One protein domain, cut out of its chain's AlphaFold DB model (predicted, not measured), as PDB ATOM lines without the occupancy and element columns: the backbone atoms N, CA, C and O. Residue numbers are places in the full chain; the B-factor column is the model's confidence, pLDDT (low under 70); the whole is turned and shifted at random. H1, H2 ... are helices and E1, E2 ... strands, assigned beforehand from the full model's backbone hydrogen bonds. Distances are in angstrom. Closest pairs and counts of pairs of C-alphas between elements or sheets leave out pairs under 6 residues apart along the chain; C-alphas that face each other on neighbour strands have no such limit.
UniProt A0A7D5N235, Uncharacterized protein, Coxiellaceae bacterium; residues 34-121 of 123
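What this domain is: This is residues 34 to 121 of the 123 residues of an uncharacterized protein of Coxiellaceae bacterium (UniProt A0A7D5N235). A small twisted sheet of three parallel strands, E4, E3 and E5, runs through the middle, with H2 over one face, the short H1 on that same face but beside the strands near Gly 92, and H3 on the opposite face, near the ends of the strands at Gly 58 and Gly 92. A little hairpin, E1 and E2, sits beyond the edge strand E4, with E1 beside H2. The printed part has 88 residues, with three named helices and five named strands in the order E1 E2 E3 H1 H2 E4 H3 E5; the class is mixed, helices and strands. It is compact, with a radius of gyration of the C-alphas of 12.1 A, and spans 32 by 31 by 18 A.

Where its parts are: E3 is residues 53 to 58, 16.1 A long, E4 residues 87 to 92, 15.1 A, and E5 residues 114 to 120, 15.8 A, ending at C-alpha 120 (141.047, 115.485, 111.017). H1 is residues 60 to 63, 4.9 A long, H2 residues 74 to 81, 10.5 A, and H3 residues 98 to 107, 14.1 A, beginning at C-alpha 98 (135.527, 110.318, 117.169). E1 is residues 35 to 37, 7.0 A long, from C-alpha 35 (154.366, 120.893, 118.466), and E2 is residues 40 to 42, 6.9 A.

How they stand to each other: The sheet E4 E3 E5 is only just strongly twisted, its C-alphas up to 4.2 A off the best plane. E4 and E3 are parallel at 22 degrees, with N 54 and O 87 at 2.8 A; E3 and E5 are parallel at 20 degrees, with N 55 and O 116 at 2.8 A, both within hydrogen-bond range. H2 is on the sheet over E4, at a height of 7.9 A, and runs along the strands, at 2 degrees to E4 on the local plane; the closest C-alphas are those of Ser 75 and Trp 88, 5.3 A. H1 is on the same face, at a height of 4.9 A; the closest C-alphas of H1 and E4 are those of Phe 63 and Gly 92, 4.1 A. H3 is on the opposite face at a height of 9.4 A, giving three layers, helices on both faces of a sheet; its closest C-alphas to E3 are those of Glu 101 and Gly 58, 6.4 A. E3, H1 H2, E4 is a strand-helix-strand unit, two parallel neighbour strands joined through helices, and E4, H3, E5 is a split one, with E3 between its strands; both crossovers are right-handed. The hairpin E1 and E2 is antiparallel at 149 degrees, with N 35 and O 42 at 2.8 A, and the closest C-alphas of E1 and H2 are those of Ser 35 and Ser 76, 4.7 A. Every O i to N i+4 pair is within hydrogen-bond range in H2 and H3; H1 is too short for such a pair.

The domain as a whole: The two C-alphas farthest apart, those of Asp 39 and Thr 99, are 33.9 A apart. The printed part has no cut and no long link. The mean pLDDT of the printed part is 86.5; residues 49 to 50, residue 84 and residues 109 to 114, of which 114 belongs to E5, are under 70.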
ATOM      1  N   PHE A  34     154.460 117.315 121.841       97.00
ATOM      2  CA  PHE A  34     154.872 118.681 121.534       97.00
ATOM      3  C   PHE A  34     154.722 119.006 120.040       97.00
ATOM      4  O   PHE A  34     155.115 118.219 119.180       97.00
ATOM      5  N   SER A  35     154.216 120.202 119.748       95.62
ATOM      6  CA  SER A  35     154.366 120.893 118.466       95.62
ATOM      7  C   SER A  35     155.529 121.878 118.556       95.62
ATOM      8  O   SER A  35     155.709 122.520 119.592       95.62
ATOM      9  N   TYR A  36     156.281 122.050 117.476       95.12
ATOM     10  CA  TYR A  36     157.391 122.999 117.396       95.12
ATOM     11  C   TYR A  36     157.027 124.219 116.553       95.12
ATOM     12  O   TYR A  36     156.199 124.119 115.652       95.12
ATOM     13  N   GLN A  37     157.657 125.348 116.870       92.38
ATOM     14  CA  GLN A  37     157.764 126.534 116.024       92.38
ATOM     15  C   GLN A  37     159.168 127.106 116.217       92.38
ATOM     16  O   GLN A  37     159.509 127.531 117.324       92.38
ATOM     17  N   SER A  38     159.995 127.103 115.171       89.62
ATOM     18  CA  SER A  38     161.423 127.415 115.306       89.62
ATOM     19  C   SER A  38     162.048 126.577 116.441       89.62
ATOM     20  O   SER A  38     161.948 125.351 116.414       89.62
ATOM     21  N   ASP A  39     162.652 127.183 117.465       90.94
ATOM     22  CA  ASP A  39     163.224 126.458 118.614       90.94
ATOM     23  C   ASP A  39     162.285 126.337 119.821       90.94
ATOM     24  O   ASP A  39     162.612 125.668 120.804       90.94
ATOM     25  N   ALA A  40     161.100 126.945 119.750       92.00
ATOM     26  CA  ALA A  40     160.089 126.833 120.786       92.00
ATOM     27  C   ALA A  40     159.239 125.570 120.595       92.00
ATOM     28  O   ALA A  40     159.020 125.094 119.478       92.00
ATOM     29  N   ARG A  41     158.729 125.031 121.709       93.44
ATOM     30  CA  ARG A  41     157.815 123.886 121.718       93.44
ATOM     31  C   ARG A  41     156.612 124.147 122.610       93.44
ATOM     32  O   ARG A  41     156.740 124.758 123.670       93.44
ATOM     33  N   TYR A  42     155.469 123.621 122.197       92.94
ATOM     34  CA  TYR A  42     154.175 123.859 122.818       92.94
ATOM     35  C   TYR A  42     153.358 122.573 122.851       92.94
ATOM     36  O   TYR A  42     153.435 121.755 121.937       92.94
ATOM     37  N   SER A  43     152.544 122.391 123.879       93.44
ATOM     38  CA  SER A  43     151.566 121.307 123.957       93.44
ATOM     39  C   SER A  43     150.316 121.797 124.682       93.44
ATOM     40  O   SER A  43     150.344 122.825 125.362       93.44
ATOM     41  N   ALA A  44     149.219 121.050 124.565       89.06
ATOM     42  CA  ALA A  44     147.969 121.405 125.233       89.06
ATOM     43  C   ALA A  44     148.097 121.451 126.767       89.06
ATOM     44  O   ALA A  44     147.378 122.199 127.412       89.06
ATOM     45  N   GLY A  45     149.036 120.709 127.361       86.44
ATOM     46  CA  GLY A  45     149.267 120.729 128.802       86.44
ATOM     47  C   GLY A  45     150.296 121.750 129.295       86.44
ATOM     48  O   GLY A  45     150.526 121.790 130.502       86.44
ATOM     49  N   THR A  46     150.947 122.529 128.421       79.88
ATOM     50  CA  THR A  46     151.952 123.539 128.822       79.88
ATOM     51  C   THR A  46     151.655 124.948 128.317       79.88
ATOM     52  O   THR A  46     152.444 125.856 128.577       79.88
ATOM     53  N   PHE A  47     150.591 125.139 127.536       75.12
ATOM     54  CA  PHE A  47     150.296 126.441 126.949       75.12
ATOM     55  C   PHE A  47     149.712 127.420 127.975       75.12
ATOM     56  O   PHE A  47     149.033 127.014 128.915       75.12
ATOM     57  N   GLN A  48     150.010 128.710 127.807       71.50
ATOM     58  CA  GLN A  48     149.583 129.758 128.734       71.50
ATOM     59  C   GLN A  48     148.076 130.006 128.656       71.50
ATOM     60  O   GLN A  48     147.476 129.978 127.579       71.50
ATOM     61  N   GLU A  49     147.483 130.296 129.812       68.50
ATOM     62  CA  GLU A  49     146.060 130.594 129.916       68.50
ATOM     63  C   GLU A  49     145.691 131.859 129.133       68.50
ATOM     64  O   GLU A  49     146.470 132.811 129.056       68.50
ATOM     65  N   ASN A  50     144.478 131.884 128.575       67.62
ATOM     66  CA  ASN A  50     143.907 133.027 127.843       67.62
ATOM     67  C   ASN A  50     144.667 133.483 126.581       67.62
ATOM     68  O   ASN A  50     144.368 134.548 126.039       67.62
ATOM     69  N   VAL A  51     145.606 132.685 126.072       78.00
ATOM     70  CA  VAL A  51     146.249 132.947 124.780       78.00
ATOM     71  C   VAL A  51     145.508 132.171 123.677       78.00
ATOM     72  O   VAL A  51     145.309 130.962 123.826       78.00
ATOM     73  N   PRO A  52     145.087 132.825 122.574       82.44
ATOM     74  CA  PRO A  52     144.417 132.147 121.469       82.44
ATOM     75  C   PRO A  52     145.318 131.102 120.807       82.44
ATOM     76  O   PRO A  52     146.435 131.406 120.385       82.44
ATOM     77  N   VAL A  53     144.806 129.880 120.666       88.44
ATOM     78  CA  VAL A  53     145.509 128.781 119.985       88.44
ATOM     79  C   VAL A  53     144.627 128.090 118.974       88.44
ATOM     80  O   VAL A  53     143.408 128.042 119.110       88.44
ATOM     81  N   ASN A  54     145.256 127.494 117.977       91.75
ATOM     82  CA  ASN A  54     144.601 126.554 117.098       91.75
ATOM     83  C   ASN A  54     144.800 125.134 117.641       91.75
ATOM     84  O   ASN A  54     145.894 124.759 118.071       91.75
ATOM     85  N   LEU A  55     143.748 124.327 117.598       92.25
ATOM     86  CA  LEU A  55     143.809 122.911 117.926       92.25
ATOM     87  C   LEU A  55     143.724 122.086 116.651       92.25
ATOM     88  O   LEU A  55     142.775 122.218 115.878       92.25
ATOM     89  N   LEU A  56     144.695 121.196 116.466       93.94
ATOM     90  CA  LEU A  56     144.576 120.101 115.514       93.94
ATOM     91  C   LEU A  56     144.114 118.864 116.289       93.94
ATOM     92  O   LEU A  56     144.867 118.346 117.112       93.94
ATOM     93  N   VAL A  57     142.879 118.426 116.050       92.69
ATOM     94  CA  VAL A  57     142.211 117.340 116.784       92.69
ATOM     95  C   VAL A  57     142.025 116.143 115.859       92.69
ATOM     96  O   VAL A  57     141.595 116.299 114.716       92.69
ATOM     97  N   GLY A  58     142.348 114.944 116.342       91.62
ATOM     98  CA  GLY A  58     142.136 113.705 115.594       91.62
ATOM     99  C   GLY A  58     142.850 112.502 116.207       91.62
ATOM    100  O   GLY A  58     143.372 112.555 117.321       91.62
ATOM    101  N   SER A  59     142.918 111.414 115.448       91.75
ATOM    102  CA  SER A  59     143.496 110.152 115.914       91.75
ATOM    103  C   SER A  59     145.020 110.065 115.668       91.75
ATOM    104  O   SER A  59     145.765 111.049 115.753       91.75
ATOM    105  N   SER A  60     145.512 108.873 115.325       92.56
ATOM    106  CA  SER A  60     146.925 108.550 115.083       92.56
ATOM    107  C   SER A  60     147.621 109.463 114.068       92.56
ATOM    108  O   SER A  60     148.811 109.743 114.226       92.56
ATOM    109  N   THR A  61     146.909 109.939 113.042       93.56
ATOM    110  CA  THR A  61     147.488 110.826 112.021       93.56
ATOM    111  C   THR A  61     147.816 112.197 112.596       93.56
ATOM    112  O   THR A  61     148.926 112.686 112.407       93.56
ATOM    113  N   VAL A  62     146.898 112.780 113.372       95.38
ATOM    114  CA  VAL A  62     147.149 114.044 114.077       95.38
ATOM    115  C   VAL A  62     148.252 113.866 115.103       95.38
ATOM    116  O   VAL A  62     149.178 114.673 115.132       95.38
ATOM    117  N   PHE A  63     148.229 112.773 115.874       95.62
ATOM    118  CA  PHE A  63     149.316 112.457 116.803       95.62
ATOM    119  C   PHE A  63     150.684 112.348 116.100       95.62
ATOM    120  O   PHE A  63     151.726 112.535 116.730       95.62
ATOM    121  N   GLY A  64     150.709 112.055 114.798       95.81
ATOM    122  CA  GLY A  64     151.924 111.943 113.997       95.81
ATOM    123  C   GLY A  64     152.557 110.556 114.071       95.81
ATOM    124  O   GLY A  64     153.781 110.439 114.159       95.81
ATOM    125  N   VAL A  65     151.745 109.494 114.082       93.81
ATOM    126  CA  VAL A  65     152.248 108.132 113.848       93.81
ATOM    127  C   VAL A  65     152.894 108.084 112.462       93.81
ATOM    128  O   VAL A  65     152.281 108.479 111.476       93.81
ATOM    129  N   GLY A  66     154.143 107.622 112.400       93.94
ATOM    130  CA  GLY A  66     154.951 107.626 111.175       93.94
ATOM    131  C   GLY A  66     155.824 108.874 110.990       93.94
ATOM    132  O   GLY A  66     156.707 108.858 110.137       93.94
ATOM    133  N   ALA A  67     155.655 109.924 111.803       96.50
ATOM    134  CA  ALA A  67     156.580 111.057 111.815       96.50
ATOM    135  C   ALA A  67     157.934 110.642 112.414       96.50
ATOM    136  O   ALA A  67     157.972 109.940 113.424       96.50
ATOM    137  N   SER A  68     159.037 111.113 111.826       97.19
ATOM    138  CA  SER A  68     160.400 110.805 112.287       97.19
ATOM    139  C   SER A  68     160.890 111.691 113.437       97.19
ATOM    140  O   SER A  68     161.894 111.369 114.059       97.19
ATOM    141  N   SER A  69     160.193 112.789 113.733       97.44
ATOM    142  CA  SER A  69     160.411 113.625 114.919       97.44
ATOM    143  C   SER A  69     159.157 114.447 115.221       97.44
ATOM    144  O   SER A  69     158.268 114.560 114.372       97.44
ATOM    145  N   ASP A  70     159.092 115.078 116.393       97.88
ATOM    146  CA  ASP A  70     158.023 116.030 116.722       97.88
ATOM    147  C   ASP A  70     157.957 117.210 115.735       97.88
ATOM    148  O   ASP A  70     156.870 117.708 115.437       97.88
ATOM    149  N   ARG A  71     159.100 117.624 115.170       97.12
ATOM    150  CA  ARG A  71     159.184 118.687 114.150       97.12
ATOM    151  C   ARG A  71     158.550 118.277 112.817       97.12
ATOM    152  O   ARG A  71     158.158 119.140 112.047       97.12
ATOM    153  N   HIS A  72     158.401 116.976 112.571       97.44
ATOM    154  CA  HIS A  72     157.791 116.420 111.357       97.44
ATOM    155  C   HIS A  72     156.323 116.009 111.554       97.44
ATOM    156  O   HIS A  72     155.805 115.160 110.829       97.44
ATOM    157  N   THR A  73     155.647 116.570 112.556       97.56
ATOM    158  CA  THR A  73     154.200 116.399 112.746       97.56
ATOM    159  C   THR A  73     153.426 117.488 112.007       97.56
ATOM    160  O   THR A  73     153.948 118.576 111.764       97.56
ATOM    161  N   LEU A  74     152.157 117.223 111.677       95.81
ATOM    162  CA  LEU A  74     151.287 118.207 111.019       95.81
ATOM    163  C   LEU A  74     151.178 119.511 111.816       95.81
ATOM    164  O   LEU A  74     151.254 120.585 111.233       95.81
ATOM    165  N   SER A  75     151.044 119.434 113.142       95.75
ATOM    166  CA  SER A  75     150.938 120.623 113.990       95.75
ATOM    167  C   SER A  75     152.226 121.454 114.002       95.75
ATOM    168  O   SER A  75     152.147 122.678 113.976       95.75
ATOM    169  N   SER A  76     153.403 120.819 113.958       96.56
ATOM    170  CA  SER A  76     154.677 121.529 113.780       96.56
ATOM    171  C   SER A  76     154.788 122.169 112.395       96.56
ATOM    172  O   SER A  76     155.140 123.337 112.295       96.56
ATOM    173  N   TYR A  77     154.413 121.466 111.321       95.56
ATOM    174  CA  TYR A  77     154.411 122.069 109.983       95.56
ATOM    175  C   TYR A  77     153.449 123.257 109.872       95.56
ATOM    176  O   TYR A  77     153.801 124.275 109.284       95.56
ATOM    177  N   LEU A  78     152.255 123.164 110.462       94.50
ATOM    178  CA  LEU A  78     151.304 124.277 110.489       94.50
ATOM    179  C   LEU A  78     151.859 125.487 111.253       94.50
ATOM    180  O   LEU A  78     151.620 126.618 110.839       94.50
ATOM    181  N   ASN A  79     152.622 125.268 112.326       94.25
ATOM    182  CA  ASN A  79     153.296 126.344 113.054       94.25
ATOM    183  C   ASN A  79     154.377 127.045 112.234       94.25
ATOM    184  O   ASN A  79     154.467 128.269 112.304       94.25
ATOM    185  N   GLU A  80     155.175 126.295 111.469       92.38
ATOM    186  CA  GLU A  80     156.205 126.861 110.583       92.38
ATOM    187  C   GLU A  80     155.596 127.663 109.422       92.38
ATOM    188  O   GLU A  80     156.201 128.612 108.933       92.38
ATOM    189  N   LEU A  81     154.388 127.296 108.980       90.62
ATOM    190  CA  LEU A  81     153.661 127.996 107.915       90.62
ATOM    191  C   LEU A  81     152.823 129.186 108.412       90.62
ATOM    192  O   LEU A  81     152.310 129.942 107.590       90.62
ATOM    193  N   SER A  82     152.632 129.335 109.724       84.56
ATOM    194  CA  SER A  82     151.796 130.390 110.310       84.56
ATOM    195  C   SER A  82     152.613 131.654 110.607       84.56
ATOM    196  O   SER A  82     153.791 131.573 110.939       84.56
ATOM    197  N   ASP A  83     151.974 132.830 110.581       72.44
ATOM    198  CA  ASP A  83     152.614 134.152 110.750       72.44
ATOM    199  C   ASP A  83     153.117 134.460 112.188       72.44
ATOM    200  O   ASP A  83     153.044 135.601 112.649       72.44
ATOM    201  N   ASN A  84     153.581 133.462 112.950       67.94
ATOM    202  CA  ASN A  84     154.020 133.542 114.357       67.94
ATOM    203  C   ASN A  84     152.977 134.071 115.367       67.94
ATOM    204  O   ASN A  84     153.278 134.221 116.548       67.94
ATOM    205  N   LYS A  85     151.742 134.355 114.934       71.38
ATOM    206  CA  LYS A  85     150.676 134.924 115.782       71.38
ATOM    207  C   LYS A  85     149.735 133.887 116.384       71.38
ATOM    208  O   LYS A  85     149.027 134.206 117.333       71.38
ATOM    209  N   THR A  86     149.685 132.681 115.828       79.88
ATOM    210  CA  THR A  86     148.796 131.612 116.292       79.88
ATOM    211  C   THR A  86     149.551 130.291 116.330       79.88
ATOM    212  O   THR A  86     150.285 129.955 115.404       79.88
ATOM    213  N   ILE A  87     149.390 129.562 117.433       91.06
ATOM    214  CA  ILE A  87     150.078 128.294 117.680       91.06
ATOM    215  C   ILE A  87     149.101 127.144 117.471       91.06
ATOM    216  O   ILE A  87     148.012 127.142 118.037       91.06
ATOM    217  N   TRP A  88     149.511 126.155 116.690       94.12
ATOM    218  CA  TRP A  88     148.858 124.871 116.490       94.12
ATOM    219  C   TRP A  88     149.341 123.855 117.519       94.12
ATOM    220  O   TRP A  88     150.499 123.417 117.525       94.12
ATOM    221  N   LEU A  89     148.426 123.429 118.382       94.50
ATOM    222  CA  LEU A  89     148.672 122.386 119.370       94.50
ATOM    223  C   LEU A  89     148.214 121.030 118.836       94.50
ATOM    224  O   LEU A  89     147.155 120.904 118.218       94.50
ATOM    225  N   ASN A  90     149.026 120.006 119.099       95.31
ATOM    226  CA  ASN A  90     148.682 118.626 118.804       95.31
ATOM    227  C   ASN A  90     147.684 118.108 119.846       95.31
ATOM    228  O   ASN A  90     148.054 117.868 120.996       95.31
ATOM    229  N   PHE A  91     146.433 117.925 119.442       93.50
ATOM    230  CA  PHE A  91     145.378 117.330 120.261       93.50
ATOM    231  C   PHE A  91     145.019 115.929 119.739       93.50
ATOM    232  O   PHE A  91     143.853 115.542 119.657       93.50
ATOM    233  N   GLY A  92     146.049 115.189 119.315       92.62
ATOM    234  CA  GLY A  92     145.927 113.863 118.732       92.62
ATOM    235  C   GLY A  92     145.970 112.743 119.766       92.62
ATOM    236  O   GLY A  92     146.778 112.799 120.692       92.62
ATOM    237  N   GLY A  93     145.170 111.694 119.573       90.81
ATOM    238  CA  GLY A  93     145.206 110.464 120.370       90.81
ATOM    239  C   GLY A  93     145.446 109.226 119.509       90.81
ATOM    240  O   GLY A  93     144.721 108.976 118.551       90.81
ATOM    241  N   ARG A  94     146.465 108.412 119.822       89.19
ATOM    242  CA  ARG A  94     146.718 107.178 119.053       89.19
ATOM    243  C   ARG A  94     145.558 106.194 119.196       89.19
ATOM    244  O   ARG A  94     145.236 105.780 120.305       89.19
ATOM    245  N   GLY A  95     145.010 105.765 118.060       86.31
ATOM    246  CA  GLY A  95     143.942 104.764 117.998       86.31
ATOM    247  C   GLY A  95     142.591 105.260 118.511       86.31
ATOM    248  O   GLY A  95     141.751 104.438 118.862       86.31
ATOM    249  N   PHE A  96     142.390 106.577 118.587       88.69
ATOM    250  CA  PHE A  96     141.109 107.144 118.986       88.69
ATOM    251  C   PHE A  96     140.089 107.026 117.858       88.69
ATOM    252  O   PHE A  96     140.440 107.142 116.684       88.69
ATOM    253  N   ASN A  97     138.833 106.816 118.239       88.38
ATOM    254  CA  ASN A  97     137.674 107.137 117.415       88.38
ATOM    255  C   ASN A  97     137.126 108.531 117.770       88.38
ATOM    256  O   ASN A  97     137.527 109.137 118.768       88.38
ATOM    257  N   SER A  98     136.158 109.005 116.989       86.81
ATOM    258  CA  SER A  98     135.527 110.318 117.169       86.81
ATOM    259  C   SER A  98     134.948 110.538 118.575       86.81
ATOM    260  O   SER A  98     135.066 111.629 119.132       86.81
ATOM    261  N   THR A  99     134.383 109.502 119.204       88.12
ATOM    262  CA  THR A  99     133.877 109.587 120.582       88.12
ATOM    263  C   THR A  99     135.008 109.812 121.586       88.12
ATOM    264  O   THR A  99     134.874 110.643 122.480       88.12
ATOM    265  N   GLN A 100     136.137 109.112 121.453       89.06
ATOM    266  CA  GLN A 100     137.291 109.277 122.346       89.06
ATOM    267  C   GLN A 100     137.964 110.642 122.178       89.06
ATOM    268  O   GLN A 100     138.399 111.225 123.168       89.06
ATOM    269  N   GLU A 101     138.014 111.171 120.955       87.56
ATOM    270  CA  GLU A 101     138.489 112.533 120.682       87.56
ATOM    271  C   GLU A 101     137.610 113.578 121.375       87.56
ATOM    272  O   GLU A 101     138.123 114.482 122.039       87.56
ATOM    273  N   LEU A 102     136.286 113.412 121.294       85.88
ATOM    274  CA  LEU A 102     135.330 114.293 121.955       85.88
ATOM    275  C   LEU A 102     135.438 114.209 123.483       85.88
ATOM    276  O   LEU A 102     135.448 115.232 124.165       85.88
ATOM    277  N   ILE A 103     135.555 112.997 124.031       86.38
ATOM    278  CA  ILE A 103     135.758 112.805 125.471       86.38
ATOM    279  C   ILE A 103     137.065 113.466 125.905       86.38
ATOM    280  O   ILE A 103     137.063 114.164 126.913       86.38
ATOM    281  N   LEU A 104     138.163 113.295 125.160       85.00
ATOM    282  CA  LEU A 104     139.435 113.950 125.470       85.00
ATOM    283  C   LEU A 104     139.259 115.472 125.532       85.00
ATOM    284  O   LEU A 104     139.701 116.086 126.502       85.00
ATOM    285  N   PHE A 105     138.562 116.047 124.547       82.81
ATOM    286  CA  PHE A 105     138.274 117.478 124.472       82.81
ATOM    287  C   PHE A 105     137.496 117.993 125.693       82.81
ATOM    288  O   PHE A 105     137.850 119.029 126.239       82.81
ATOM    289  N   TYR A 106     136.495 117.252 126.177       80.06
ATOM    290  CA  TYR A 106     135.742 117.635 127.382       80.06
ATOM    291  C   TYR A 106     136.427 117.273 128.707       80.06
ATOM    292  O   TYR A 106     136.107 117.855 129.739       80.06
ATOM    293  N   SER A 107     137.314 116.275 128.711       75.12
ATOM    294  CA  SER A 107     137.941 115.747 129.934       75.12
ATOM    295  C   SER A 107     139.096 116.595 130.448       75.12
ATOM    296  O   SER A 107     139.500 116.460 131.604       75.12
ATOM    297  N   ILE A 108     139.666 117.419 129.575       70.81
ATOM    298  CA  ILE A 108     140.740 118.320 129.943       70.81
ATOM    299  C   ILE A 108     140.123 119.623 130.386       70.81
ATOM    300  O   ILE A 108     139.255 120.173 129.718       70.81
ATOM    301  N   ASP A 109     140.603 120.106 131.523       64.31
ATOM    302  CA  ASP A 109     140.363 121.470 131.957       64.31
ATOM    303  C   ASP A 109     141.166 122.380 131.016       64.31
ATOM    304  O   ASP A 109     142.362 122.625 131.200       64.31
ATOM    305  N   ILE A 110     140.563 122.704 129.870       60.81
ATOM    306  CA  ILE A 110     141.198 123.496 128.825       60.81
ATOM    307  C   ILE A 110     141.227 124.947 129.318       60.81
ATOM    308  O   ILE A 110     140.269 125.690 129.135       60.81
ATOM    309  N   ASN A 111     142.349 125.374 129.901       60.28
ATOM    310  CA  ASN A 111     142.529 126.759 130.367       60.28
ATOM    311  C   ASN A 111     142.948 127.741 129.250       60.28
ATOM    312  O   ASN A 111     143.376 128.863 129.522       60.28
ATOM    313  N   PHE A 112     142.847 127.350 127.978       66.00
ATOM    314  CA  PHE A 112     143.163 128.197 126.825       66.00
ATOM    315  C   PHE A 112     141.948 128.362 125.906       66.00
ATOM    316  O   PHE A 112     141.071 127.505 125.852       66.00
ATOM    317  N   GLN A 113     141.881 129.473 125.167       65.25
ATOM    318  CA  GLN A 113     140.752 129.743 124.276       65.25
ATOM    319  C   GLN A 113     141.055 129.238 122.856       65.25
ATOM    320  O   GLN A 113     141.944 129.792 122.200       65.25
ATOM    321  N   PRO A 114     140.358 128.194 122.362       66.06
ATOM    322  CA  PRO A 114     140.563 127.725 121.002       66.06
ATOM    323  C   PRO A 114     140.044 128.771 120.007       66.06
ATOM    324  O   PRO A 114     138.866 129.118 120.006       66.06
ATOM    325  N   LEU A 115     140.936 129.261 119.148       75.94
ATOM    326  CA  LEU A 115     140.633 130.176 118.051       75.94
ATOM    327  C   LEU A 115     140.084 129.416 116.839       75.94
ATOM    328  O   LEU A 115     139.075 129.803 116.260       75.94
ATOM    329  N   THR A 116     140.749 128.316 116.481       82.00
ATOM    330  CA  THR A 116     140.356 127.422 115.385       82.00
ATOM    331  C   THR A 116     140.497 125.981 115.844       82.00
ATOM    332  O   THR A 116     141.514 125.620 116.434       82.00
ATOM    333  N   ILE A 117     139.508 125.139 115.544       81.06
ATOM    334  CA  ILE A 117     139.609 123.688 115.716       81.06
ATOM    335  C   ILE A 117     139.556 123.053 114.328       81.06
ATOM    336  O   ILE A 117     138.546 123.163 113.636       81.06
ATOM    337  N   LEU A 118     140.638 122.384 113.925       86.06
ATOM    338  CA  LEU A 118     140.643 121.520 112.747       86.06
ATOM    339  C   LEU A 118     140.494 120.068 113.191       86.06
ATOM    340  O   LEU A 118     141.392 119.513 113.824       86.06
ATOM    341  N   LEU A 119     139.355 119.472 112.840       80.94
ATOM    342  CA  LEU A 119     139.081 118.051 113.024       80.94
ATOM    343  C   LEU A 119     139.596 117.282 111.812       80.94
ATOM    344  O   LEU A 119     139.153 117.512 110.688       80.94
ATOM    345  N   PHE A 120     140.514 116.358 112.048       76.94
ATOM    346  CA  PHE A 120     141.047 115.485 111.017       76.94
ATOM    347  C   PHE A 120     140.510 114.068 111.232       76.94
ATOM    348  O   PHE A 120     141.027 113.312 112.056       76.94
ATOM    349  N   GLN A 121     139.455 113.735 110.491       74.81
ATOM    350  CA  GLN A 121     138.844 112.407 110.461       74.81
ATOM    351  C   GLN A 121     139.295 111.666 109.196       74.81
ATOM    352  O   GLN A 121     139.501 112.284 108.153       74.81
TER     353      GLN A 121